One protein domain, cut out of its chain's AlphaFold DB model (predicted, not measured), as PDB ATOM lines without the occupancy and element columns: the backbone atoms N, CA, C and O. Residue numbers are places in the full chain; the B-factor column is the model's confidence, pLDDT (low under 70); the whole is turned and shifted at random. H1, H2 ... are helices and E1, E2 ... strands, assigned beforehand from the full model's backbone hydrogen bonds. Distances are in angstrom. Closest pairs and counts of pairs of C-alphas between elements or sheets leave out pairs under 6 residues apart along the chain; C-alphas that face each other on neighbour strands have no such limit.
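What this domain is: This is residues 2 to 99 of the 188 residues of the protein "G-patch-domain-containing protein" of Linnemannia elongata AG-77 (UniProt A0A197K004). A small sheet of three strands forms a wall with helices H1 and H2 over one face, the two running loosely side by side, and no helix on the other face. The short helix H3 lies beyond H1 and H2, away from the sheet, and H4 is an arm set off from the other helices, its residues 92 to 99 sticking out free. The printed part has 98 residues, with four named helices and three named strands in the order H1 E1 H2 E2 E3 H3 H4; the sheet, E1 E3 E2, is antiparallel and the class is mixed, helices and strands. The whole is compact, with a radius of gyration of the C-alphas of 13.7 A and spans of 39 by 30 by 30 A.

How they stand to each other: The inner strand E3, residues 57 to 61, is antiparallel to the edge strand E2, residues 46 to 50, with N 59 and O 48 within hydrogen-bond range at 2.7 A; E2 and E3 are a hairpin. On its other side E3 is antiparallel to the edge strand E1, residues 22 to 24, with N 60 and O 23 at 2.8 A. H2, residues 30 to 42, is on the sheet at a height over the sheet of 8.7 A; it lies over E2 and runs along the strands, at 5 degrees to E2 on the local plane. Its closest C-alphas to E2 are those of His 37 and Ser 47, 5.9 A apart. E1, H2 and E2 form a split strand-helix-strand unit, two strands running the same way with E3 between them, and its crossover is right-handed. H1, residues 2 to 16, is also on the sheet; its closest C-alphas to E1 are those of Phe 14 and Leu 23, 7.1 A apart. With H1 and H2 on one face, helices and sheet make two layers. H1 and H2 are close but not clearly touching, the closest C-alphas being those of Leu 4 and Leu 32, 7.8 A apart, at a shallow tilt of 30 degrees, the same way. H3, residues 75 to 80, is not on the sheet but is near H1 and near H2, with 6 pairs of C-alphas within 10 A in each case. H4, residues 85 to 99, is apart from H1, H2 and H3. Every O i to N i+4 pair is within hydrogen-bond range in H1, H3 and H4, and 8 of 9 in H2.

Where its parts are: H1 begins at C-alpha 2 (124.077, 168.988, 136.715) and is 21.2 A long; H2 is 19.3 A. E2 is 13.0 A long, E3 13.2 A and E1 6.7 A. H3 measures 8.4 A, and H4, 20.5 A, ends at C-alpha 99 (105.843, 187.270, 161.023).

The domain as a whole: The C-alphas farthest apart are those of Ser 19 and Lys 99, 38.8 A. The printed part has no cut. The link from E3 to H3, 13 residues, is long. Residues 79 to 99 have pLDDT under 70.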
ATOM      1  N   HIS A   2     124.669 168.957 138.064       76.62
ATOM      2  CA  HIS A   2     124.077 168.988 136.715       76.62
ATOM      3  C   HIS A   2     122.703 169.670 136.625       76.62
ATOM      4  O   HIS A   2     122.488 170.518 135.767       76.62
ATOM      5  N   PHE A   3     121.801 169.374 137.560       81.19
ATOM      6  CA  PHE A   3     120.438 169.906 137.524       81.19
ATOM      7  C   PHE A   3     120.354 171.438 137.651       81.19
ATOM      8  O   PHE A   3     119.481 172.068 137.066       81.19
ATOM      9  N   LEU A   4     121.277 172.064 138.384       76.38
ATOM     10  CA  LEU A   4     121.283 173.521 138.560       76.38
ATOM     11  C   LEU A   4     121.855 174.226 137.324       76.38
ATOM     12  O   LEU A   4     121.330 175.255 136.912       76.38
ATOM     13  N   VAL A   5     122.879 173.633 136.704       84.31
ATOM     14  CA  VAL A   5     123.419 174.098 135.417       84.31
ATOM     15  C   VAL A   5     122.340 174.021 134.336       84.31
ATOM     16  O   VAL A   5     122.152 174.986 133.604       84.31
ATOM     17  N   PHE A   6     121.568 172.931 134.306       87.94
ATOM     18  CA  PHE A   6     120.413 172.792 133.418       87.94
ATOM     19  C   PHE A   6     119.390 173.921 133.623       87.94
ATOM     20  O   PHE A   6     119.033 174.600 132.663       87.94
ATOM     21  N   ILE A   7     118.988 174.191 134.873       88.88
ATOM     22  CA  ILE A   7     118.063 175.292 135.196       88.88
ATOM     23  C   ILE A   7     118.622 176.647 134.735       88.88
ATOM     24  O   ILE A   7     117.883 177.450 134.173       88.88
ATOM     25  N   TYR A   8     119.913 176.910 134.947       88.50
ATOM     26  CA  TYR A   8     120.536 178.158 134.506       88.50
ATOM     27  C   TYR A   8     120.492 178.315 132.984       88.50
ATOM     28  O   TYR A   8     120.090 179.370 132.493       88.50
ATOM     29  N   SER A   9     120.864 177.273 132.238       89.06
ATOM     30  CA  SER A   9     120.805 177.289 130.775       89.06
ATOM     31  C   SER A   9     119.384 177.550 130.279       89.06
ATOM     32  O   SER A   9     119.194 178.379 129.393       89.06
ATOM     33  N   HIS A  10     118.383 176.938 130.915       90.75
ATOM     34  CA  HIS A  10     116.971 177.143 130.587       90.75
ATOM     35  C   HIS A  10     116.500 178.583 130.840       90.75
ATOM     36  O   HIS A  10     115.775 179.164 130.034       90.75
ATOM     37  N   ILE A  11     116.949 179.198 131.938       90.69
ATOM     38  CA  ILE A  11     116.645 180.603 132.242       90.69
ATOM     39  C   ILE A  11     117.333 181.531 131.236       90.69
ATOM     40  O   ILE A  11     116.716 182.482 130.760       90.69
ATOM     41  N   LYS A  12     118.588 181.248 130.876       90.31
ATOM     42  CA  LYS A  12     119.327 182.017 129.867       90.31
ATOM     43  C   LYS A  12     118.632 181.955 128.504       90.31
ATOM     44  O   LYS A  12     118.476 182.986 127.854       90.31
ATOM     45  N   GLU A  13     118.180 180.773 128.099       91.06
ATOM     46  CA  GLU A  13     117.421 180.574 126.865       91.06
ATOM     47  C   GLU A  13     116.092 181.343 126.888       91.06
ATOM     48  O   GLU A  13     115.764 182.034 125.926       91.06
ATOM     49  N   PHE A  14     115.371 181.314 128.010       92.69
ATOM     50  CA  PHE A  14     114.141 182.089 128.197       92.69
ATOM     51  C   PHE A  14     114.364 183.607 128.125       92.69
ATOM     52  O   PHE A  14     113.553 184.332 127.553       92.69
ATOM     53  N   VAL A  15     115.475 184.113 128.665       89.88
ATOM     54  CA  VAL A  15     115.814 185.541 128.547       89.88
ATOM     55  C   VAL A  15     116.112 185.910 127.093       89.88
ATOM     56  O   VAL A  15     115.671 186.975 126.645       89.88
ATOM     57  N   ASN A  16     116.806 185.030 126.364       89.88
ATOM     58  CA  ASN A  16     117.154 185.226 124.958       89.88
ATOM     59  C   ASN A  16     115.922 185.162 124.039       89.88
ATOM     60  O   ASN A  16     115.763 185.992 123.146       89.88
ATOM     61  N   ASN A  17     115.013 184.217 124.285       88.50
ATOM     62  CA  ASN A  17     113.804 184.052 123.493       88.50
ATOM     63  C   ASN A  17     112.704 185.031 123.939       88.50
ATOM     64  O   ASN A  17     111.960 184.778 124.887       88.50
ATOM     65  N   ARG A  18     112.565 186.150 123.220       81.25
ATOM     66  CA  ARG A  18     111.590 187.209 123.543       81.25
ATOM     67  C   ARG A  18     110.121 186.818 123.335       81.25
ATOM     68  O   ARG A  18     109.260 187.537 123.823       81.25
ATOM     69  N   SER A  19     109.834 185.713 122.645       87.00
ATOM     70  CA  SER A  19     108.453 185.280 122.371       87.00
ATOM     71  C   SER A  19     107.752 184.666 123.589       87.00
ATOM     72  O   SER A  19     106.528 184.699 123.681       87.00
ATOM     73  N   LYS A  20     108.510 184.122 124.551       89.06
ATOM     74  CA  LYS A  20     107.951 183.475 125.745       89.06
ATOM     75  C   LYS A  20     107.767 184.488 126.881       89.06
ATOM     76  O   LYS A  20     108.704 185.182 127.270       89.06
ATOM     77  N   VAL A  21     106.559 184.533 127.448       91.88
ATOM     78  CA  VAL A  21     106.190 185.457 128.543       91.88
ATOM     79  C   VAL A  21     106.442 184.848 129.927       91.88
ATOM     80  O   VAL A  21     106.794 185.564 130.867       91.88
ATOM     81  N   SER A  22     106.309 183.527 130.059       93.88
ATOM     82  CA  SER A  22     106.508 182.796 131.312       93.88
ATOM     83  C   SER A  22     107.360 181.539 131.121       93.88
ATOM     84  O   SER A  22     107.422 180.969 130.031       93.88
ATOM     85  N   LEU A  23     108.031 181.120 132.195       94.25
ATOM     86  CA  LEU A  23     108.761 179.857 132.282       94.25
ATOM     87  C   LEU A  23     108.439 179.171 133.608       94.25
ATOM     88  O   LEU A  23     108.696 179.723 134.680       94.25
ATOM     89  N   GLU A  24     107.926 177.950 133.535       94.75
ATOM     90  CA  GLU A  24     107.696 177.100 134.699       94.75
ATOM     91  C   GLU A  24     108.847 176.111 134.853       94.75
ATOM     92  O   GLU A  24     109.285 175.477 133.895       94.75
ATOM     93  N   LEU A  25     109.364 176.003 136.072       93.31
ATOM     94  CA  LEU A  25     110.401 175.039 136.418       93.31
ATOM     95  C   LEU A  25     109.778 173.850 137.162       93.31
ATOM     96  O   LEU A  25     108.742 174.016 137.804       93.31
ATOM     97  N   PRO A  26     110.411 172.664 137.148       93.50
ATOM     98  CA  PRO A  26     109.936 171.521 137.926       93.50
ATOM     99  C   PRO A  26     109.918 171.827 139.436       93.50
ATOM    100  O   PRO A  26     110.588 172.760 139.887       93.50
ATOM    101  N   PRO A  27     109.204 171.042 140.263       93.25
ATOM    102  CA  PRO A  27     109.271 171.171 141.715       93.25
ATOM    103  C   PRO A  27     110.711 171.092 142.229       93.25
ATOM    104  O   PRO A  27     111.445 170.142 141.959       93.25
ATOM    105  N   LEU A  28     111.128 172.113 142.982       90.44
ATOM    106  CA  LEU A  28     112.502 172.246 143.465       90.44
ATOM    107  C   LEU A  28     112.545 172.296 144.996       90.44
ATOM    108  O   LEU A  28     111.686 172.890 145.664       90.44
ATOM    109  N   ALA A  29     113.635 171.782 145.571       89.00
ATOM    110  CA  ALA A  29     113.944 171.962 146.986       89.00
ATOM    111  C   ALA A  29     114.039 173.456 147.361       89.00
ATOM    112  O   ALA A  29     114.432 174.304 146.556       89.00
ATOM    113  N   LYS A  30     113.724 173.797 148.617       86.50
ATOM    114  CA  LYS A  30     113.666 175.189 149.109       86.50
ATOM    115  C   LYS A  30     114.937 176.000 148.807       86.50
ATOM    116  O   LYS A  30     114.830 177.157 148.406       86.50
ATOM    117  N   ALA A  31     116.114 175.395 148.978       84.50
ATOM    118  CA  ALA A  31     117.401 176.037 148.707       84.50
ATOM    119  C   ALA A  31     117.616 176.322 147.208       84.50
ATOM    120  O   ALA A  31     118.129 177.378 146.848       84.50
ATOM    121  N   LEU A  32     117.161 175.427 146.327       87.25
ATOM    122  CA  LEU A  32     117.237 175.621 144.879       87.25
ATOM    123  C   LEU A  32     116.275 176.716 144.411       87.25
ATOM    124  O   LEU A  32     116.689 177.603 143.672       87.25
ATOM    125  N   ARG A  33     115.032 176.735 144.916       90.00
ATOM    126  CA  ARG A  33     114.072 177.817 144.615       90.00
ATOM    127  C   ARG A  33     114.620 179.184 144.997       90.00
ATOM    128  O   ARG A  33     114.479 180.133 144.240       90.00
ATOM    129  N   ARG A  34     115.290 179.279 146.149       85.69
ATOM    130  CA  ARG A  34     115.990 180.500 146.576       85.69
ATOM    131  C   ARG A  34     117.040 180.942 145.557       85.69
ATOM    132  O   ARG A  34     117.030 182.102 145.169       85.69
ATOM    133  N   ARG A  35     117.911 180.033 145.109       86.50
ATOM    134  CA  ARG A  35     118.940 180.342 144.101       86.50
ATOM    135  C   ARG A  35     118.328 180.799 142.778       86.50
ATOM    136  O   ARG A  35     118.820 181.757 142.200       86.50
ATOM    137  N   VAL A  36     117.226 180.182 142.349       90.19
ATOM    138  CA  VAL A  36     116.468 180.630 141.168       90.19
ATOM    139  C   VAL A  36     115.969 182.064 141.351       90.19
ATOM    140  O   VAL A  36     116.206 182.892 140.483       90.19
ATOM    141  N   HIS A  37     115.349 182.392 142.489       91.00
ATOM    142  CA  HIS A  37     114.882 183.757 142.763       91.00
ATOM    143  C   HIS A  37     116.013 184.795 142.707       91.00
ATOM    144  O   HIS A  37     115.834 185.855 142.115       91.00
ATOM    145  N   LEU A  38     117.179 184.473 143.275       86.94
ATOM    146  CA  LEU A  38     118.359 185.343 143.224       86.94
ATOM    147  C   LEU A  38     118.902 185.512 141.807       86.94
ATOM    148  O   LEU A  38     119.336 186.594 141.428       86.94
ATOM    149  N   LEU A  39     118.871 184.442 141.015       86.75
ATOM    150  CA  LEU A  39     119.314 184.496 139.635       86.75
ATOM    151  C   LEU A  39     118.385 185.405 138.824       86.75
ATOM    152  O   LEU A  39     118.853 186.269 138.092       86.75
ATOM    153  N   CYS A  40     117.071 185.271 139.012       89.94
ATOM    154  CA  CYS A  40     116.071 186.110 138.359       89.94
ATOM    155  C   CYS A  40     116.257 187.603 138.636       89.94
ATOM    156  O   CYS A  40     116.043 188.402 137.729       89.94
ATOM    157  N   GLU A  41     116.684 187.977 139.842       87.69
ATOM    158  CA  GLU A  41     116.976 189.369 140.197       87.69
ATOM    159  C   GLU A  41     118.072 189.968 139.305       87.69
ATOM    160  O   GLU A  41     117.920 191.082 138.813       87.69
ATOM    161  N   GLN A  42     119.115 189.194 138.982       85.81
ATOM    162  CA  GLN A  42     120.192 189.639 138.086       85.81
ATOM    163  C   GLN A  42     119.703 189.889 136.650       85.81
ATOM    164  O   GLN A  42     120.198 190.784 135.967       85.81
ATOM    165  N   TYR A  43     118.706 189.123 136.201       88.31
ATOM    166  CA  TYR A  43     118.086 189.267 134.878       88.31
ATOM    167  C   TYR A  43     116.884 190.229 134.863       88.31
ATOM    168  O   TYR A  43     116.272 190.421 133.810       88.31
ATOM    169  N   ASN A  44     116.525 190.838 136.003       90.44
ATOM    170  CA  ASN A  44     115.299 191.629 136.201       90.44
ATOM    171  C   ASN A  44     114.001 190.871 135.854       90.44
ATOM    172  O   ASN A  44     113.002 191.452 135.419       90.44
ATOM    173  N   LEU A  45     114.002 189.555 136.057       92.19
ATOM    174  CA  LEU A  45     112.826 188.705 135.913       92.19
ATOM    175  C   LEU A  45     111.993 188.729 137.193       92.19
ATOM    176  O   LEU A  45     112.519 188.647 138.307       92.19
ATOM    177  N   ARG A  46     110.667 188.742 137.050       91.56
ATOM    178  CA  ARG A  46     109.772 188.519 138.186       91.56
ATOM    179  C   ARG A  46     109.694 187.019 138.442       91.56
ATOM    180  O   ARG A  46     109.554 186.229 137.519       91.56
ATOM    181  N   SER A  47     109.774 186.612 139.701       93.56
ATOM    182  CA  SER A  47     109.779 185.198 140.071       93.56
ATOM    183  C   SER A  47     108.795 184.926 141.203       93.56
ATOM    184  O   SER A  47     108.718 185.669 142.182       93.56
ATOM    185  N   GLN A  48     108.033 183.843 141.084       92.50
ATOM    186  CA  GLN A  48     107.091 183.382 142.099       92.50
ATOM    187  C   GLN A  48     107.277 181.889 142.324       92.50
ATOM    188  O   GLN A  48     107.521 181.154 141.389       92.50
ATOM    189  N   SER A  49     107.179 181.420 143.564       92.25
ATOM    190  CA  SER A  49     107.156 179.979 143.838       92.25
ATOM    191  C   SER A  49     105.733 179.569 144.206       92.25
ATOM    192  O   SER A  49     105.276 179.947 145.292       92.25
ATOM    193  N   VAL A  50     105.077 178.785 143.355       93.00
ATOM    194  CA  VAL A  50     103.681 178.327 143.473       93.00
ATOM    195  C   VAL A  50     103.638 176.888 143.996       93.00
ATOM    196  O   VAL A  50     104.574 176.121 143.787       93.00
ATOM    197  N   GLY A  51     102.591 176.530 144.740       91.19
ATOM    198  CA  GLY A  51     102.439 175.211 145.362       91.19
ATOM    199  C   GLY A  51     102.969 175.134 146.799       91.19
ATOM    200  O   GLY A  51     103.380 176.134 147.396       91.19
ATOM    201  N   SER A  52     102.956 173.928 147.374       86.31
ATOM    202  CA  SER A  52     103.251 173.691 148.794       86.31
ATOM    203  C   SER A  52     104.366 172.666 149.009       86.31
ATOM    204  O   SER A  52     104.528 171.718 148.244       86.31
ATOM    205  N   GLY A  53     105.148 172.862 150.075       85.56
ATOM    206  CA  GLY A  53     106.163 171.909 150.529       85.56
ATOM    207  C   GLY A  53     107.162 171.484 149.444       85.56
ATOM    208  O   GLY A  53     107.884 172.323 148.890       85.56
ATOM    209  N   LYS A  54     107.215 170.166 149.199       87.00
ATOM    210  CA  LYS A  54     108.075 169.505 148.202       87.00
ATOM    211  C   LYS A  54     107.564 169.672 146.766       87.00
ATOM    212  O   LYS A  54     108.373 169.689 145.851       87.00
ATOM    213  N   ASN A  55     106.264 169.911 146.592       91.19
ATOM    214  CA  ASN A  55     105.618 170.108 145.289       91.19
ATOM    215  C   ASN A  55     105.589 171.585 144.879       91.19
ATOM    216  O   ASN A  55     104.860 171.976 143.976       91.19
ATOM    217  N   ARG A  56     106.338 172.440 145.581       92.69
ATOM    218  CA  ARG A  56     106.418 173.865 145.276       92.69
ATOM    219  C   ARG A  56     107.426 174.096 144.153       92.69
ATOM    220  O   ARG A  56     108.576 173.667 144.263       92.69
ATOM    221  N   PHE A  57     107.024 174.841 143.132       94.31
ATOM    222  CA  PHE A  57     107.783 175.059 141.904       94.31
ATOM    223  C   PHE A  57     107.906 176.559 141.565       94.31
ATOM    224  O   PHE A  57     106.984 177.326 141.854       94.31
ATOM    225  N   PRO A  58     109.053 177.031 141.039       94.94
ATOM    226  CA  PRO A  58     109.187 178.401 140.547       94.94
ATOM    227  C   PRO A  58     108.503 178.623 139.195       94.94
ATOM    228  O   PRO A  58     108.678 177.843 138.266       94.94
ATOM    229  N   VAL A  59     107.824 179.756 139.081       95.81
ATOM    230  CA  VAL A  59     107.286 180.348 137.860       95.81
ATOM    231  C   VAL A  59     107.988 181.685 137.652       95.81
ATOM    232  O   VAL A  59     107.995 182.550 138.538       95.81
ATOM    233  N   LEU A  60     108.621 181.839 136.497       94.88
ATOM    234  CA  LEU A  60     109.329 183.042 136.089       94.88
ATOM    235  C   LEU A  60     108.477 183.795 135.080       94.88
ATOM    236  O   LEU A  60     107.887 183.199 134.185       94.88
ATOM    237  N   LEU A  61     108.409 185.106 135.242       94.31
ATOM    238  CA  LEU A  61     107.599 186.004 134.441       94.31
ATOM    239  C   LEU A  61     108.508 187.082 133.870       94.31
ATOM    240  O   LEU A  61     109.288 187.714 134.598       94.31
ATOM    241  N   ARG A  62     108.392 187.295 132.564       91.38
ATOM    242  CA  ARG A  62     109.105 188.361 131.877       91.38
ATOM    243  C   ARG A  62     108.531 189.716 132.295       91.38
ATOM    244  O   ARG A  62     107.325 189.879 132.451       91.38
ATOM    245  N   THR A  63     109.415 190.681 132.504       89.44
ATOM    246  CA  THR A  63     109.077 192.088 132.762       89.44
ATOM    247  C   THR A  63     109.626 192.973 131.644       89.44
ATOM    248  O   THR A  63     110.515 192.549 130.901       89.44
ATOM    249  N   GLU A  64     109.176 194.223 131.565       87.56
ATOM    250  CA  GLU A  64     109.720 195.228 130.635       87.56
ATOM    251  C   GLU A  64     111.227 195.460 130.827       87.56
ATOM    252  O   GLU A  64     111.951 195.740 129.876       87.56
ATOM    253  N   LYS A  65     111.728 195.284 132.057       87.62
ATOM    254  CA  LYS A  65     113.135 195.513 132.422       87.62
ATOM    255  C   LYS A  65     114.028 194.294 132.190       87.62
ATOM    256  O   LYS A  65     115.219 194.355 132.498       87.62
ATOM    257  N   THR A  66     113.472 193.190 131.683       88.06
ATOM    258  CA  THR A  66     114.215 191.941 131.469       88.06
ATOM    259  C   THR A  66     115.368 192.180 130.507       88.06
ATOM    260  O   THR A  66     115.153 192.486 129.333       88.06
ATOM    261  N   LYS A  67     116.597 191.991 130.987       86.56
ATOM    262  CA  LYS A  67     117.808 192.196 130.190       86.56
ATOM    263  C   LYS A  67     118.878 191.181 130.546       86.56
ATOM    264  O   LYS A  67     118.933 190.685 131.671       86.56
ATOM    265  N   MET A  68     119.740 190.896 129.575       85.56
ATOM    266  CA  MET A  68     120.952 190.131 129.829       85.56
ATOM    267  C   MET A  68     121.887 190.983 130.707       85.56
ATOM    268  O   MET A  68     122.037 192.179 130.436       85.56
ATOM    269  N   PRO A  69     122.484 190.427 131.774       82.00
ATOM    270  CA  PRO A  69     123.474 191.140 132.564       82.00
ATOM    271  C   PRO A  69     124.698 191.454 131.699       82.00
ATOM    272  O   PRO A  69     125.086 190.657 130.847       82.00
ATOM    273  N   GLN A  70     125.299 192.620 131.939       76.81
ATOM    274  CA  GLN A  70     126.482 193.087 131.208       76.81
ATOM    275  C   GLN A  70     127.725 192.245 131.529       76.81
ATOM    276  O   GLN A  70     128.561 192.010 130.664       76.81
ATOM    277  N   ALA A  71     127.829 191.756 132.767       78.81
ATOM    278  CA  ALA A  71     128.880 190.840 133.187       78.81
ATOM    279  C   ALA A  71     128.377 189.386 133.157       78.81
ATOM    280  O   ALA A  71     127.238 189.123 133.566       78.81
ATOM    281  N   PRO A  72     129.211 188.421 132.726       76.38
ATOM    282  CA  PRO A  72     128.861 187.012 132.802       76.38
ATOM    283  C   PRO A  72     128.676 186.602 134.267       76.38
ATOM    284  O   PRO A  72     129.525 186.857 135.120       76.38
ATOM    285  N   ILE A  73     127.550 185.951 134.563       78.38
ATOM    286  CA  ILE A  73     127.298 185.403 135.896       78.38
ATOM    287  C   ILE A  73     128.214 184.197 136.087       78.38
ATOM    288  O   ILE A  73     128.038 183.161 135.443       78.38
ATOM    289  N   ASP A  74     129.175 184.318 136.998       78.62
ATOM    290  CA  ASP A  74     129.986 183.186 137.429       78.62
ATOM    291  C   ASP A  74     129.121 182.223 138.258       78.62
ATOM    292  O   ASP A  74     128.850 182.449 139.443       78.62
ATOM    293  N   LEU A  75     128.680 181.131 137.623       73.88
ATOM    294  CA  LEU A  75     127.889 180.091 138.279       73.88
ATOM    295  C   LEU A  75     128.602 179.486 139.476       73.88
ATOM    296  O   LEU A  75     127.940 179.165 140.458       73.88
ATOM    297  N   ARG A  76     129.921 179.285 139.400       74.50
ATOM    298  CA  ARG A  76     130.670 178.637 140.480       74.50
ATOM    299  C   ARG A  76     130.652 179.531 141.703       74.50
ATOM    300  O   ARG A  76     130.302 179.068 142.788       74.50
ATOM    301  N   LYS A  77     130.916 180.825 141.512       72.44
ATOM    302  CA  LYS A  77     130.796 181.821 142.576       72.44
ATOM    303  C   LYS A  77     129.366 181.934 143.082       72.44
ATOM    304  O   LYS A  77     129.175 181.967 144.281       72.44
ATOM    305  N   PHE A  78     128.352 181.920 142.225       73.50
ATOM    306  CA  PHE A  78     126.952 181.992 142.661       73.50
ATOM    307  C   PHE A  78     126.476 180.729 143.407       73.50
ATOM    308  O   PHE A  78     125.606 180.789 144.275       73.50
ATOM    309  N   MET A  79     127.044 179.567 143.080       67.00
ATOM    310  CA  MET A  79     126.765 178.300 143.754       67.00
ATOM    311  C   MET A  79     127.462 178.196 145.112       67.00
ATOM    312  O   MET A  79     126.843 177.701 146.062       67.00
ATOM    313  N   ASN A  80     128.723 178.638 145.172       68.12
ATOM    314  CA  ASN A  80     129.613 178.503 146.328       68.12
ATOM    315  C   ASN A  80     129.570 179.705 147.266       68.12
ATOM    316  O   ASN A  80     129.860 179.553 148.449       68.12
ATOM    317  N   ALA A  81     129.184 180.882 146.771       63.62
ATOM    318  CA  ALA A  81     128.775 181.979 147.624       63.62
ATOM    319  C   ALA A  81     127.538 181.488 148.371       63.62
ATOM    320  O   ALA A  81     126.414 181.501 147.861       63.62
ATOM    321  N   GLY A  82     127.756 181.027 149.603       55.62
ATOM    322  CA  GLY A  82     126.706 181.029 150.604       55.62
ATOM    323  C   GLY A  82     126.005 182.380 150.527       55.62
ATOM    324  O   GLY A  82     126.653 183.392 150.255       55.62
ATOM    325  N   PHE A  83     124.678 182.367 150.666       56.06
ATOM    326  CA  PHE A  83     123.845 183.566 150.661       56.06
ATOM    327  C   PHE A  83     124.585 184.679 151.397       56.06
ATOM    328  O   PHE A  83     124.785 184.570 152.607       56.06
ATOM    329  N   GLY A  84     125.082 185.679 150.658       54.84
ATOM    330  CA  GLY A  84     125.934 186.701 151.252       54.84
ATOM    331  C   GLY A  84     125.216 187.303 152.463       54.84
ATOM    332  O   GLY A  84     123.985 187.429 152.404       54.84
ATOM    333  N   PRO A  85     125.924 187.677 153.543       53.28
ATOM    334  CA  PRO A  85     125.305 188.107 154.799       53.28
ATOM    335  C   PRO A  85     124.211 189.160 154.595       53.28
ATOM    336  O   PRO A  85     123.163 189.082 155.220       53.28
ATOM    337  N   ARG A  86     124.399 190.072 153.628       52.00
ATOM    338  CA  ARG A  86     123.406 191.077 153.216       52.00
ATOM    339  C   ARG A  86     122.096 190.494 152.683       52.00
ATOM    340  O   ARG A  86     121.034 190.954 153.068       52.00
ATOM    341  N   VAL A  87     122.151 189.488 151.814       57.25
ATOM    342  CA  VAL A  87     120.952 188.895 151.191       57.25
ATOM    343  C   VAL A  87     120.238 187.962 152.165       57.25
ATOM    344  O   VAL A  87     119.008 187.894 152.180       57.25
ATOM    345  N   GLN A  88     121.002 187.261 153.006       59.00
ATOM    346  CA  GLN A  88     120.439 186.462 154.087       59.00
ATOM    347  C   GLN A  88     119.772 187.362 155.141       59.00
ATOM    348  O   GLN A  88     118.629 187.093 155.503       59.00
ATOM    349  N   ALA A  89     120.410 188.471 155.535       57.59
ATOM    350  CA  ALA A  89     119.855 189.453 156.465       57.59
ATOM    351  C   ALA A  89     118.615 190.167 155.906       57.59
ATOM    352  O   ALA A  89     117.606 190.245 156.594       57.59
ATOM    353  N   GLU A  90     118.629 190.610 154.645       56.03
ATOM    354  CA  GLU A  90     117.459 191.196 153.967       56.03
ATOM    355  C   GLU A  90     116.283 190.200 153.927       56.03
ATOM    356  O   GLU A  90     115.119 190.558 154.134       56.03
ATOM    357  N   PHE A  91     116.573 188.912 153.699       57.16
ATOM    358  CA  PHE A  91     115.562 187.861 153.709       57.16
ATOM    359  C   PHE A  91     115.014 187.597 155.111       57.16
ATOM    360  O   PHE A  91     113.797 187.483 155.275       57.16
ATOM    361  N   ASP A  92     115.888 187.455 156.105       59.94
ATOM    362  CA  ASP A  92     115.490 187.205 157.486       59.94
ATOM    363  C   ASP A  92     114.712 188.405 158.038       59.94
ATOM    364  O   ASP A  92     113.652 188.202 158.625       59.94
ATOM    365  N   TYR A  93     115.092 189.632 157.676       58.91
ATOM    366  CA  TYR A  93     114.348 190.858 157.965       58.91
ATOM    367  C   TYR A  93     112.952 190.870 157.316       58.91
ATOM    368  O   TYR A  93     111.946 191.107 157.989       58.91
ATOM    369  N   ARG A  94     112.824 190.530 156.022       58.56
ATOM    370  CA  ARG A  94     111.504 190.410 155.359       58.56
ATOM    371  C   ARG A  94     110.657 189.271 155.928       58.56
ATOM    372  O   ARG A  94     109.427 189.371 155.946       58.56
ATOM    373  N   ARG A  95     111.286 188.179 156.370       56.34
ATOM    374  CA  ARG A  95     110.616 187.049 157.028       56.34
ATOM    375  C   ARG A  95     110.091 187.456 158.400       56.34
ATOM    376  O   ARG A  95     108.961 187.086 158.711       56.34
ATOM    377  N   ASP A  96     110.868 188.210 159.169       57.75
ATOM    378  CA  ASP A  96     110.485 188.693 160.495       57.75
ATOM    379  C   ASP A  96     109.349 189.717 160.403       57.75
ATOM    380  O   ASP A  96     108.305 189.568 161.036       57.75
ATOM    381  N   ARG A  97     109.436 190.656 159.452       57.59
ATOM    382  CA  ARG A  97     108.364 191.630 159.190       57.59
ATOM    383  C   ARG A  97     107.050 190.972 158.750       57.59
ATOM    384  O   ARG A  97     105.974 191.395 159.165       57.59
ATOM    385  N   ARG A  98     107.108 189.891 157.957       52.81
ATOM    386  CA  ARG A  98     105.920 189.075 157.620       52.81
ATOM    387  C   ARG A  98     105.388 188.266 158.804       52.81
ATOM    388  O   ARG A  98     104.202 187.951 158.826       52.81
ATOM    389  N   LYS A  99     106.241 187.927 159.772       52.41
ATOM    390  CA  LYS A  99     105.843 187.270 161.023       52.41
ATOM    391  C   LYS A  99     105.170 188.260 161.983       52.41
ATOM    392  O   LYS A  99     104.223 187.864 162.656       52.41
TER     393      LYS A  99